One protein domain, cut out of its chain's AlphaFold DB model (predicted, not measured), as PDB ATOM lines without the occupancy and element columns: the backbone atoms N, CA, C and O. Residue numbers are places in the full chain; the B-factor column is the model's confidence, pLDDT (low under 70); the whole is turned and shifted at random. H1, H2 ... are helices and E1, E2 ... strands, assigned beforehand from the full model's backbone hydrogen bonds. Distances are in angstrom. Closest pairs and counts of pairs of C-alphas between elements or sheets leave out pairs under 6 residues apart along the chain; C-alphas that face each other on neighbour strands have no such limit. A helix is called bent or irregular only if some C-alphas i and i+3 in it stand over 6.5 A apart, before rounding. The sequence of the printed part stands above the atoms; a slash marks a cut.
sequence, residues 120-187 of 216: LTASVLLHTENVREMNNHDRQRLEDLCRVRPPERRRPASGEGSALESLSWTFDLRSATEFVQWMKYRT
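Overview. This is residues 120 to 187 of the 216 residues of an uncharacterized protein of Azospirillum sp. B21 (UniProt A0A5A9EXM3). A small three-stranded sheet has one helix, H3, covering part of one face along its strands, while a second helix, H2, lies off the sheet and only just meets H3, near Arg 141 and Tyr 185. Short H1 follows E1 and only grazes the sheet, and the loop of residues 157 to 162 sticks out beyond the E2 and E3 hairpin. The printed part has 68 residues, with three named helices and three named strands in the order E1 H1 H2 E2 E3 H3; the sheet runs E1 - E3 - E2, all antiparallel, and the class is mixed, helices and strands. The whole is only just compact, close to loose, with a radius of gyration of the C-alphas of 13.0 A and spans of 39 by 30 by 17 A.

Along the chain. Find C-alpha 120 at (156.159, 198.605, 205.463); there E1, residues 120 to 127, begins its 23.1 A. Inner strand E3, residues 166 to 172, covers 19.9 A, and edge strand E2 is residues 152 to 154, 6.3 A. H1 is residues 128 to 133, 9.5 A. H2, residues 136 to 148, starts at C-alpha 136, (125.145, 197.230, 209.214), and covers 18.5 A. H3, residues 176 to 187, covers 18.2 A and ends at C-alpha 187, (138.674, 200.666, 212.076); it is irregular, with C-alphas 184 and 187 7.6 A apart.

Arrangement. Look first between E1 and E3, antiparallel at 162 degrees, where N 124 and O 169 are within hydrogen-bond range at 2.9 A. The hairpin E2 and E3 is antiparallel at 132 degrees, with N 152 and O 168 at 2.9 A. H3 is on the sheet at a height of 8.7 A, over E1 and E3, and runs along the strands, at 24 degrees to E3 on the local plane; two layers, a helix on one face of a sheet. Its closest C-alphas to E3 are Glu 178 and Phe 171, 5.6 A. H2 is not on the sheet; with residues 141 to 145 alone it only just touches H3, at residue 185 alone, with 3 pairs of C-alphas within 8 A, the closest being Arg 141 and Tyr 185, 7.2 A. They run opposite ways at a shallow tilt of 30 degrees. H1 and H2 are close but not clearly touching, their closest C-alphas being Val 131 and Arg 139, 7.5 A. H1 and H3 are apart. E1, H1 H2 and E2 form a split strand-helix-strand unit, two strands running the same way with E3 between them, and its crossover is right-handed. In H2 every O i to N i+4 pair is within hydrogen-bond range; H3 has 7 of 8, and H1 has 0 of 2 but 2 of 3 O i to N i+3 pairs.

Size, cuts and confidence. The two C-alphas farthest apart are those of Gly 159 and Ala 176, 38.9 A. The printed part has no cut. The link from E2 to E3, 11 residues, is long, and within it residues 157 to 162 stand free; the other links are tight. The mean pLDDT of the printed part is 81.7, and residues 155 to 164 are under 70.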
ATOM      1  N   LEU A 120     157.116 198.034 204.536       85.31
ATOM      2  CA  LEU A 120     156.159 198.605 205.463       85.31
ATOM      3  C   LEU A 120     154.792 198.063 205.094       85.31
ATOM      4  O   LEU A 120     154.220 198.462 204.082       85.31
ATOM      5  N   THR A 121     154.287 197.148 205.905       88.19
ATOM      6  CA  THR A 121     152.977 196.550 205.688       88.19
ATOM      7  C   THR A 121     152.065 196.857 206.857       88.19
ATOM      8  O   THR A 121     152.510 197.015 207.988       88.19
ATOM      9  N   ALA A 122     150.771 196.956 206.598       86.50
ATOM     10  CA  ALA A 122     149.776 196.976 207.657       86.50
ATOM     11  C   ALA A 122     148.773 195.866 207.435       86.50
ATOM     12  O   ALA A 122     148.429 195.566 206.293       86.50
ATOM     13  N   SER A 123     148.280 195.294 208.523       86.25
ATOM     14  CA  SER A 123     147.234 194.289 208.463       86.25
ATOM     15  C   SER A 123     145.974 194.762 209.175       86.25
ATOM     16  O   SER A 123     146.035 195.476 210.174       86.25
ATOM     17  N   VAL A 124     144.830 194.357 208.634       85.19
ATOM     18  CA  VAL A 124     143.537 194.373 209.321       85.19
ATOM     19  C   VAL A 124     143.227 192.929 209.673       85.19
ATOM     20  O   VAL A 124     143.152 192.093 208.772       85.19
ATOM     21  N   LEU A 125     143.071 192.638 210.962       83.44
ATOM     22  CA  LEU A 125     142.686 191.320 211.452       83.44
ATOM     23  C   LEU A 125     141.283 191.400 212.054       83.44
ATOM     24  O   LEU A 125     141.008 192.265 212.873       83.44
ATOM     25  N   LEU A 126     140.393 190.496 211.655       82.06
ATOM     26  CA  LEU A 126     139.048 190.387 212.209       82.06
ATOM     27  C   LEU A 126     138.807 188.981 212.731       82.06
ATOM     28  O   LEU A 126     138.863 188.011 211.974       82.06
ATOM     29  N   HIS A 127     138.473 188.874 214.012       81.12
ATOM     30  CA  HIS A 127     137.972 187.628 214.578       81.12
ATOM     31  C   HIS A 127     136.553 187.362 214.075       81.12
ATOM     32  O   HIS A 127     135.702 188.252 214.042       81.12
ATOM     33  N   THR A 128     136.290 186.122 213.662       78.94
ATOM     34  CA  THR A 128     135.001 185.728 213.066       78.94
ATOM     35  C   THR A 128     133.805 185.903 214.007       78.94
ATOM     36  O   THR A 128     132.682 186.075 213.532       78.94
ATOM     37  N   GLU A 129     134.019 185.919 215.324       77.75
ATOM     38  CA  GLU A 129     132.993 186.270 216.316       77.75
ATOM     39  C   GLU A 129     132.568 187.742 216.226       77.75
ATOM     40  O   GLU A 129     131.372 188.021 216.141       77.75
ATOM     41  N   ASN A 130     133.528 188.665 216.100       77.50
ATOM     42  CA  ASN A 130     133.273 190.105 216.006       77.50
ATOM     43  C   ASN A 130     132.433 190.429 214.771       77.50
ATOM     44  O   ASN A 130     131.592 191.323 214.806       77.50
ATOM     45  N   VAL A 131     132.596 189.655 213.690       78.31
ATOM     46  CA  VAL A 131     131.803 189.806 212.460       78.31
ATOM     47  C   VAL A 131     130.304 189.641 212.722       78.31
ATOM     48  O   VAL A 131     129.482 190.339 212.120       78.31
ATOM     49  N   ARG A 132     129.921 188.751 213.646       76.56
ATOM     50  CA  ARG A 132     128.510 188.521 213.988       76.56
ATOM     51  C   ARG A 132     127.903 189.734 214.688       76.56
ATOM     52  O   ARG A 132     126.744 190.057 214.432       76.56
ATOM     53  N   GLU A 133     128.698 190.430 215.490       81.69
ATOM     54  CA  GLU A 133     128.289 191.582 216.301       81.69
ATOM     55  C   GLU A 133     128.401 192.927 215.564       81.69
ATOM     56  O   GLU A 133     127.954 193.959 216.067       81.69
ATOM     57  N   MET A 134     128.960 192.941 214.348       85.31
ATOM     58  CA  MET A 134     129.073 194.157 213.540       85.31
ATOM     59  C   MET A 134     127.703 194.758 213.217       85.31
ATOM     60  O   MET A 134     126.770 194.068 212.793       85.31
ATOM     61  N   ASN A 135     127.617 196.084 213.325       87.88
ATOM     62  CA  ASN A 135     126.486 196.849 212.809       87.88
ATOM     63  C   ASN A 135     126.453 196.821 211.264       87.88
ATOM     64  O   ASN A 135     127.435 196.471 210.605       87.88
ATOM     65  N   ASN A 136     125.334 197.247 210.671       88.94
ATOM     66  CA  ASN A 136     125.145 197.230 209.214       88.94
ATOM     67  C   ASN A 136     126.188 198.058 208.444       88.94
ATOM     68  O   ASN A 136     126.571 197.681 207.340       88.94
ATOM     69  N   HIS A 137     126.667 199.168 209.014       86.12
ATOM     70  CA  HIS A 137     127.668 200.015 208.365       86.12
ATOM     71  C   HIS A 137     129.028 199.313 208.270       86.12
ATOM     72  O   HIS A 137     129.648 199.291 207.206       86.12
ATOM     73  N   ASP A 138     129.474 198.699 209.364       87.00
ATOM     74  CA  ASP A 138     130.730 197.959 209.410       87.00
ATOM     75  C   ASP A 138     130.650 196.677 208.562       87.00
ATOM     76  O   ASP A 138     131.607 196.359 207.857       87.00
ATOM     77  N   ARG A 139     129.490 196.002 208.512       88.00
ATOM     78  CA  ARG A 139     129.260 194.874 207.587       88.00
ATOM     79  C   ARG A 139     129.384 195.284 206.123       88.00
ATOM     80  O   ARG A 139     130.099 194.622 205.379       88.00
ATOM     81  N   GLN A 140     128.773 196.399 205.716       88.81
ATOM     82  CA  GLN A 140     128.904 196.893 204.340       88.81
ATOM     83  C   GLN A 140     130.364 197.204 203.991       88.81
ATOM     84  O   GLN A 140     130.846 196.850 202.918       88.81
ATOM     85  N   ARG A 141     131.096 197.840 204.913       89.00
ATOM     86  CA  ARG A 141     132.528 198.122 204.736       89.00
ATOM     87  C   ARG A 141     133.363 196.841 204.636       89.00
ATOM     88  O   ARG A 141     134.312 196.816 203.856       89.00
ATOM     89  N   LEU A 142     133.026 195.801 205.396       89.38
ATOM     90  CA  LEU A 142     133.663 194.488 205.305       89.38
ATOM     91  C   LEU A 142     133.381 193.813 203.954       89.38
ATOM     92  O   LEU A 142     134.305 193.317 203.316       89.38
ATOM     93  N   GLU A 143     132.133 193.827 203.485       90.94
ATOM     94  CA  GLU A 143     131.777 193.312 202.157       90.94
ATOM     95  C   GLU A 143     132.527 194.050 201.043       90.94
ATOM     96  O   GLU A 143     133.070 193.420 200.133       90.94
ATOM     97  N   ASP A 144     132.612 195.379 201.137       89.94
ATOM     98  CA  ASP A 144     133.389 196.202 200.213       89.94
ATOM     99  C   ASP A 144     134.877 195.817 200.231       89.94
ATOM    100  O   ASP A 144     135.489 195.692 199.168       89.94
ATOM    101  N   LEU A 145     135.466 195.602 201.413       89.88
ATOM    102  CA  LEU A 145     136.852 195.148 201.546       89.88
ATOM    103  C   LEU A 145     137.054 193.778 200.884       89.88
ATOM    104  O   LEU A 145     137.970 193.632 200.078       89.88
ATOM    105  N   CYS A 146     136.168 192.813 201.139       90.62
ATOM    106  CA  CYS A 146     136.209 191.483 200.522       90.62
ATOM    107  C   CYS A 146     136.122 191.526 198.988       90.62
ATOM    108  O   CYS A 146     136.730 190.694 198.318       90.62
ATOM    109  N   ARG A 147     135.385 192.491 198.419       89.62
ATOM    110  CA  ARG A 147     135.314 192.701 196.960       89.62
ATOM    111  C   ARG A 147     136.605 193.277 196.389       89.62
ATOM    112  O   ARG A 147     136.949 192.979 195.250       89.62
ATOM    113  N   VAL A 148     137.293 194.125 197.153       86.56
ATOM    114  CA  VAL A 148     138.580 194.711 196.748       86.56
ATOM    115  C   VAL A 148     139.700 193.678 196.843       86.56
ATOM    116  O   VAL A 148     140.541 193.607 195.947       86.56
ATOM    117  N   ARG A 149     139.725 192.892 197.923       86.81
ATOM    118  CA  ARG A 149     140.767 191.901 198.198       86.81
ATOM    119  C   ARG A 149     140.189 190.750 199.036       86.81
ATOM    120  O   ARG A 149     139.615 191.009 200.098       86.81
ATOM    121  N   PRO A 150     140.354 189.485 198.612       89.00
ATOM    122  CA  PRO A 150     139.918 188.351 199.419       89.00
ATOM    123  C   PRO A 150     140.750 188.256 200.713       89.00
ATOM    124  O   PRO A 150     141.952 188.527 200.672       89.00
ATOM    125  N   PRO A 151     140.141 187.879 201.852       90.75
ATOM    126  CA  PRO A 151     140.880 187.659 203.090       90.75
ATOM    127  C   PRO A 151     141.747 186.404 203.031       90.75
ATOM    128  O   PRO A 151     141.345 185.372 202.490       90.75
ATOM    129  N   GLU A 152     142.873 186.454 203.732       87.69
ATOM    130  CA  GLU A 152     143.586 185.263 204.177       87.69
ATOM    131  C   GLU A 152     142.922 184.721 205.444       87.69
ATOM    132  O   GLU A 152     142.710 185.450 206.417       87.69
ATOM    133  N   ARG A 153     142.595 183.426 205.453       84.19
ATOM    134  CA  ARG A 153     142.094 182.758 206.657       84.19
ATOM    135  C   ARG A 153     143.267 182.324 207.518       84.19
ATOM    136  O   ARG A 153     144.072 181.500 207.089       84.19
ATOM    137  N   ARG A 154     143.321 182.823 208.748       76.00
ATOM    138  CA  ARG A 154     144.256 182.348 209.764       76.00
ATOM    139  C   ARG A 154     143.519 181.415 210.709       76.00
ATOM    140  O   ARG A 154     142.590 181.813 211.415       76.00
ATOM    141  N   ARG A 155     143.935 180.151 210.688       68.31
ATOM    142  CA  ARG A 155     143.592 179.201 211.742       68.31
ATOM    143  C   ARG A 155     144.628 179.340 212.850       68.31
ATOM    144  O   ARG A 155     145.804 179.506 212.528       68.31
ATOM    145  N   PRO A 156     144.219 179.260 214.116       60.94
ATOM    146  CA  PRO A 156     145.190 179.177 215.185       60.94
ATOM    147  C   PRO A 156     146.028 177.914 215.049       60.94
ATOM    148  O   PRO A 156     145.529 176.876 214.600       60.94
ATOM    149  N   ALA A 157     147.282 178.000 215.475       54.94
ATOM    150  CA  ALA A 157     148.082 176.818 215.706       54.94
ATOM    151  C   ALA A 157     147.407 175.953 216.782       54.94
ATOM    152  O   ALA A 157     146.882 176.436 217.786       54.94
ATOM    153  N   SER A 158     147.349 174.648 216.532       47.31
ATOM    154  CA  SER A 158     146.725 173.683 217.430       47.31
ATOM    155  C   SER A 158     147.482 173.623 218.762       47.31
ATOM    156  O   SER A 158     148.597 173.107 218.788       47.31
ATOM    157  N   GLY A 159     146.883 174.095 219.860       52.25
ATOM    158  CA  GLY A 159     147.459 173.916 221.200       52.25
ATOM    159  C   GLY A 159     146.955 174.864 222.287       52.25
ATOM    160  O   GLY A 159     146.938 174.471 223.450       52.25
ATOM    161  N   GLU A 160     146.484 176.061 221.940       44.81
ATOM    162  CA  GLU A 160     145.981 177.035 222.918       44.81
ATOM    163  C   GLU A 160     144.460 177.206 222.797       44.81
ATOM    164  O   GLU A 160     143.892 177.241 221.704       44.81
ATOM    165  N   GLY A 161     143.782 177.205 223.947       44.88
ATOM    166  CA  GLY A 161     142.328 177.101 224.059       44.88
ATOM    167  C   GLY A 161     141.559 178.091 223.181       44.88
ATOM    168  O   GLY A 161     141.897 179.263 223.114       44.88
ATOM    169  N   SER A 162     140.500 177.595 222.529       48.31
ATOM    170  CA  SER A 162     139.487 178.364 221.784       48.31
ATOM    171  C   SER A 162     140.024 179.550 220.972       48.31
ATOM    172  O   SER A 162     139.425 180.626 220.960       48.31
ATOM    173  N   ALA A 163     141.148 179.386 220.286       56.00
ATOM    174  CA  ALA A 163     141.608 180.441 219.410       56.00
ATOM    175  C   ALA A 163     140.655 180.530 218.198       56.00
ATOM    176  O   ALA A 163     140.351 179.548 217.517       56.00
ATOM    177  N   LEU A 164     140.083 181.712 218.001       65.19
ATOM    178  CA  LEU A 164     139.011 181.937 217.038       65.19
ATOM    179  C   LEU A 164     139.577 182.048 215.622       65.19
ATOM    180  O   LEU A 164     140.623 182.664 215.410       65.19
ATOM    181  N   GLU A 165     138.862 181.496 214.637       77.38
ATOM    182  CA  GLU A 165     139.185 181.720 213.225       77.38
ATOM    183  C   GLU A 165     139.200 183.231 212.957       77.38
ATOM    184  O   GLU A 165     138.292 183.959 213.382       77.38
ATOM    185  N   SER A 166     140.241 183.702 212.273       81.94
ATOM    186  CA  SER A 166     140.414 185.114 211.947       81.94
ATOM    187  C   SER A 166     140.622 185.321 210.451       81.94
ATOM    188  O   SER A 166     141.154 184.468 209.735       81.94
ATOM    189  N   LEU A 167     140.151 186.471 209.976       86.81
ATOM    190  CA  LEU A 167     140.316 186.954 208.614       86.81
ATOM    191  C   LEU A 167     141.368 188.058 208.619       86.81
ATOM    192  O   LEU A 167     141.283 188.975 209.433       86.81
ATOM    193  N   SER A 168     142.345 187.969 207.721       87.31
ATOM    194  CA  SER A 168     143.452 188.917 207.625       87.31
ATOM    195  C   SER A 168     143.529 189.528 206.232       87.31
ATOM    196  O   SER A 168     143.455 188.822 205.226       87.31
ATOM    197  N   TRP A 169     143.760 190.836 206.175       89.75
ATOM    198  CA  TRP A 169     144.121 191.562 204.958       89.75
ATOM    199  C   TRP A 169     145.414 192.314 205.209       89.75
ATOM    200  O   TRP A 169     145.478 193.087 206.157       89.75
ATOM    201  N   THR A 170     146.415 192.120 204.359       90.00
ATOM    202  CA  THR A 170     147.707 192.819 204.440       90.00
ATOM    203  C   THR A 170     147.793 193.852 203.325       90.00
ATOM    204  O   THR A 170     147.351 193.564 202.217       90.00
ATOM    205  N   PHE A 171     148.356 195.025 203.606       90.06
ATOM    206  CA  PHE A 171     148.489 196.169 202.705       90.06
ATOM    207  C   PHE A 171     149.950 196.635 202.652       90.06
ATOM    208  O   PHE A 171     150.559 196.783 203.709       90.06
ATOM    209  N   ASP A 172     150.508 196.891 201.466       90.81
ATOM    210  CA  ASP A 172     151.826 197.531 201.307       90.81
ATOM    211  C   ASP A 172     151.676 199.050 201.424       90.81
ATOM    212  O   ASP A 172     151.204 199.730 200.515       90.81
ATOM    213  N   LEU A 173     152.110 199.612 202.547       90.31
ATOM    214  CA  LEU A 173     151.980 201.040 202.824       90.31
ATOM    215  C   LEU A 173     152.975 201.899 202.031       90.31
ATOM    216  O   LEU A 173     152.938 203.125 202.132       90.31
ATOM    217  N   ARG A 174     153.845 201.291 201.217       89.62
ATOM    218  CA  ARG A 174     154.639 201.991 200.193       89.62
ATOM    219  C   ARG A 174     153.853 202.212 198.901       89.62
ATOM    220  O   ARG A 174     154.366 202.822 197.970       89.62
ATOM    221  N   SER A 175     152.605 201.751 198.839       90.50
ATOM    222  CA  SER A 175     151.635 202.120 197.812       90.50
ATOM    223  C   SER A 175     150.619 203.093 198.401       90.50
ATOM    224  O   SER A 175     149.893 202.752 199.333       90.50
ATOM    225  N   ALA A 176     150.524 204.302 197.839       90.31
ATOM    226  CA  ALA A 176     149.548 205.301 198.282       90.31
ATOM    227  C   ALA A 176     148.103 204.772 198.192       90.31
ATOM    228  O   ALA A 176     147.296 204.988 199.094       90.31
ATOM    229  N   THR A 177     147.792 203.992 197.151       90.56
ATOM    230  CA  THR A 177     146.477 203.357 196.988       90.56
ATOM    231  C   THR A 177     146.193 202.341 198.094       90.56
ATOM    232  O   THR A 177     145.092 202.328 198.643       90.56
ATOM    233  N   GLU A 178     147.167 201.498 198.448       90.75
ATOM    234  CA  GLU A 178     146.983 200.515 199.523       90.75
ATOM    235  C   GLU A 178     146.951 201.176 200.905       90.75
ATOM    236  O   GLU A 178     146.154 200.771 201.747       90.75
ATOM    237  N   PHE A 179     147.718 202.250 201.115       90.44
ATOM    238  CA  PHE A 179     147.614 203.088 202.308       90.44
ATOM    239  C   PHE A 179     146.200 203.664 202.468       90.44
ATOM    240  O   PHE A 179     145.610 203.550 203.541       90.44
ATOM    241  N   VAL A 180     145.610 204.220 201.403       90.50
ATOM    242  CA  VAL A 180     144.231 204.741 201.427       90.50
ATOM    243  C   VAL A 180     143.216 203.644 201.751       90.50
ATOM    244  O   VAL A 180     142.301 203.862 202.549       90.50
ATOM    245  N   GLN A 181     143.373 202.455 201.164       89.25
ATOM    246  CA  GLN A 181     142.508 201.317 201.472       89.25
ATOM    247  C   GLN A 181     142.637 200.904 202.939       89.25
ATOM    248  O   GLN A 181     141.625 200.766 203.626       89.25
ATOM    249  N   TRP A 182     143.861 200.781 203.446       89.25
ATOM    250  CA  TRP A 182     144.097 200.480 204.850       89.25
ATOM    251  C   TRP A 182     143.475 201.544 205.765       89.25
ATOM    252  O   TRP A 182     142.701 201.202 206.653       89.25
ATOM    253  N   MET A 183     143.691 202.835 205.501       87.44
ATOM    254  CA  MET A 183     143.067 203.939 206.244       87.44
ATOM    255  C   MET A 183     141.536 203.844 206.265       87.44
ATOM    256  O   MET A 183     140.911 204.095 207.297       87.44
ATOM    257  N   LYS A 184     140.924 203.444 205.142       86.81
ATOM    258  CA  LYS A 184     139.474 203.255 205.028       86.81
ATOM    259  C   LYS A 184     138.965 202.095 205.884       86.81
ATOM    260  O   LYS A 184     137.844 202.192 206.384       86.81
ATOM    261  N   TYR A 185     139.729 201.016 206.043       87.25
ATOM    262  CA  TYR A 185     139.245 199.764 206.643       87.25
ATOM    263  C   TYR A 185     139.856 199.410 208.004       87.25
ATOM    264  O   TYR A 185     139.296 198.565 208.690       87.25
ATOM    265  N   ARG A 186     140.920 200.084 208.448       84.12
ATOM    266  CA  ARG A 186     141.605 199.804 209.724       84.12
ATOM    267  C   ARG A 186     140.682 199.806 210.945       84.12
ATOM    268  O   ARG A 186     140.881 199.055 211.880       84.12
ATOM    269  N   THR A 187     139.619 200.607 210.944       81.69
ATOM    270  CA  THR A 187     138.674 200.666 212.076       81.69
ATOM    271  C   THR A 187     137.579 199.600 212.040       81.69
ATOM    272  O   THR A 187     136.659 199.660 212.851       81.69
TER     273      THR A 187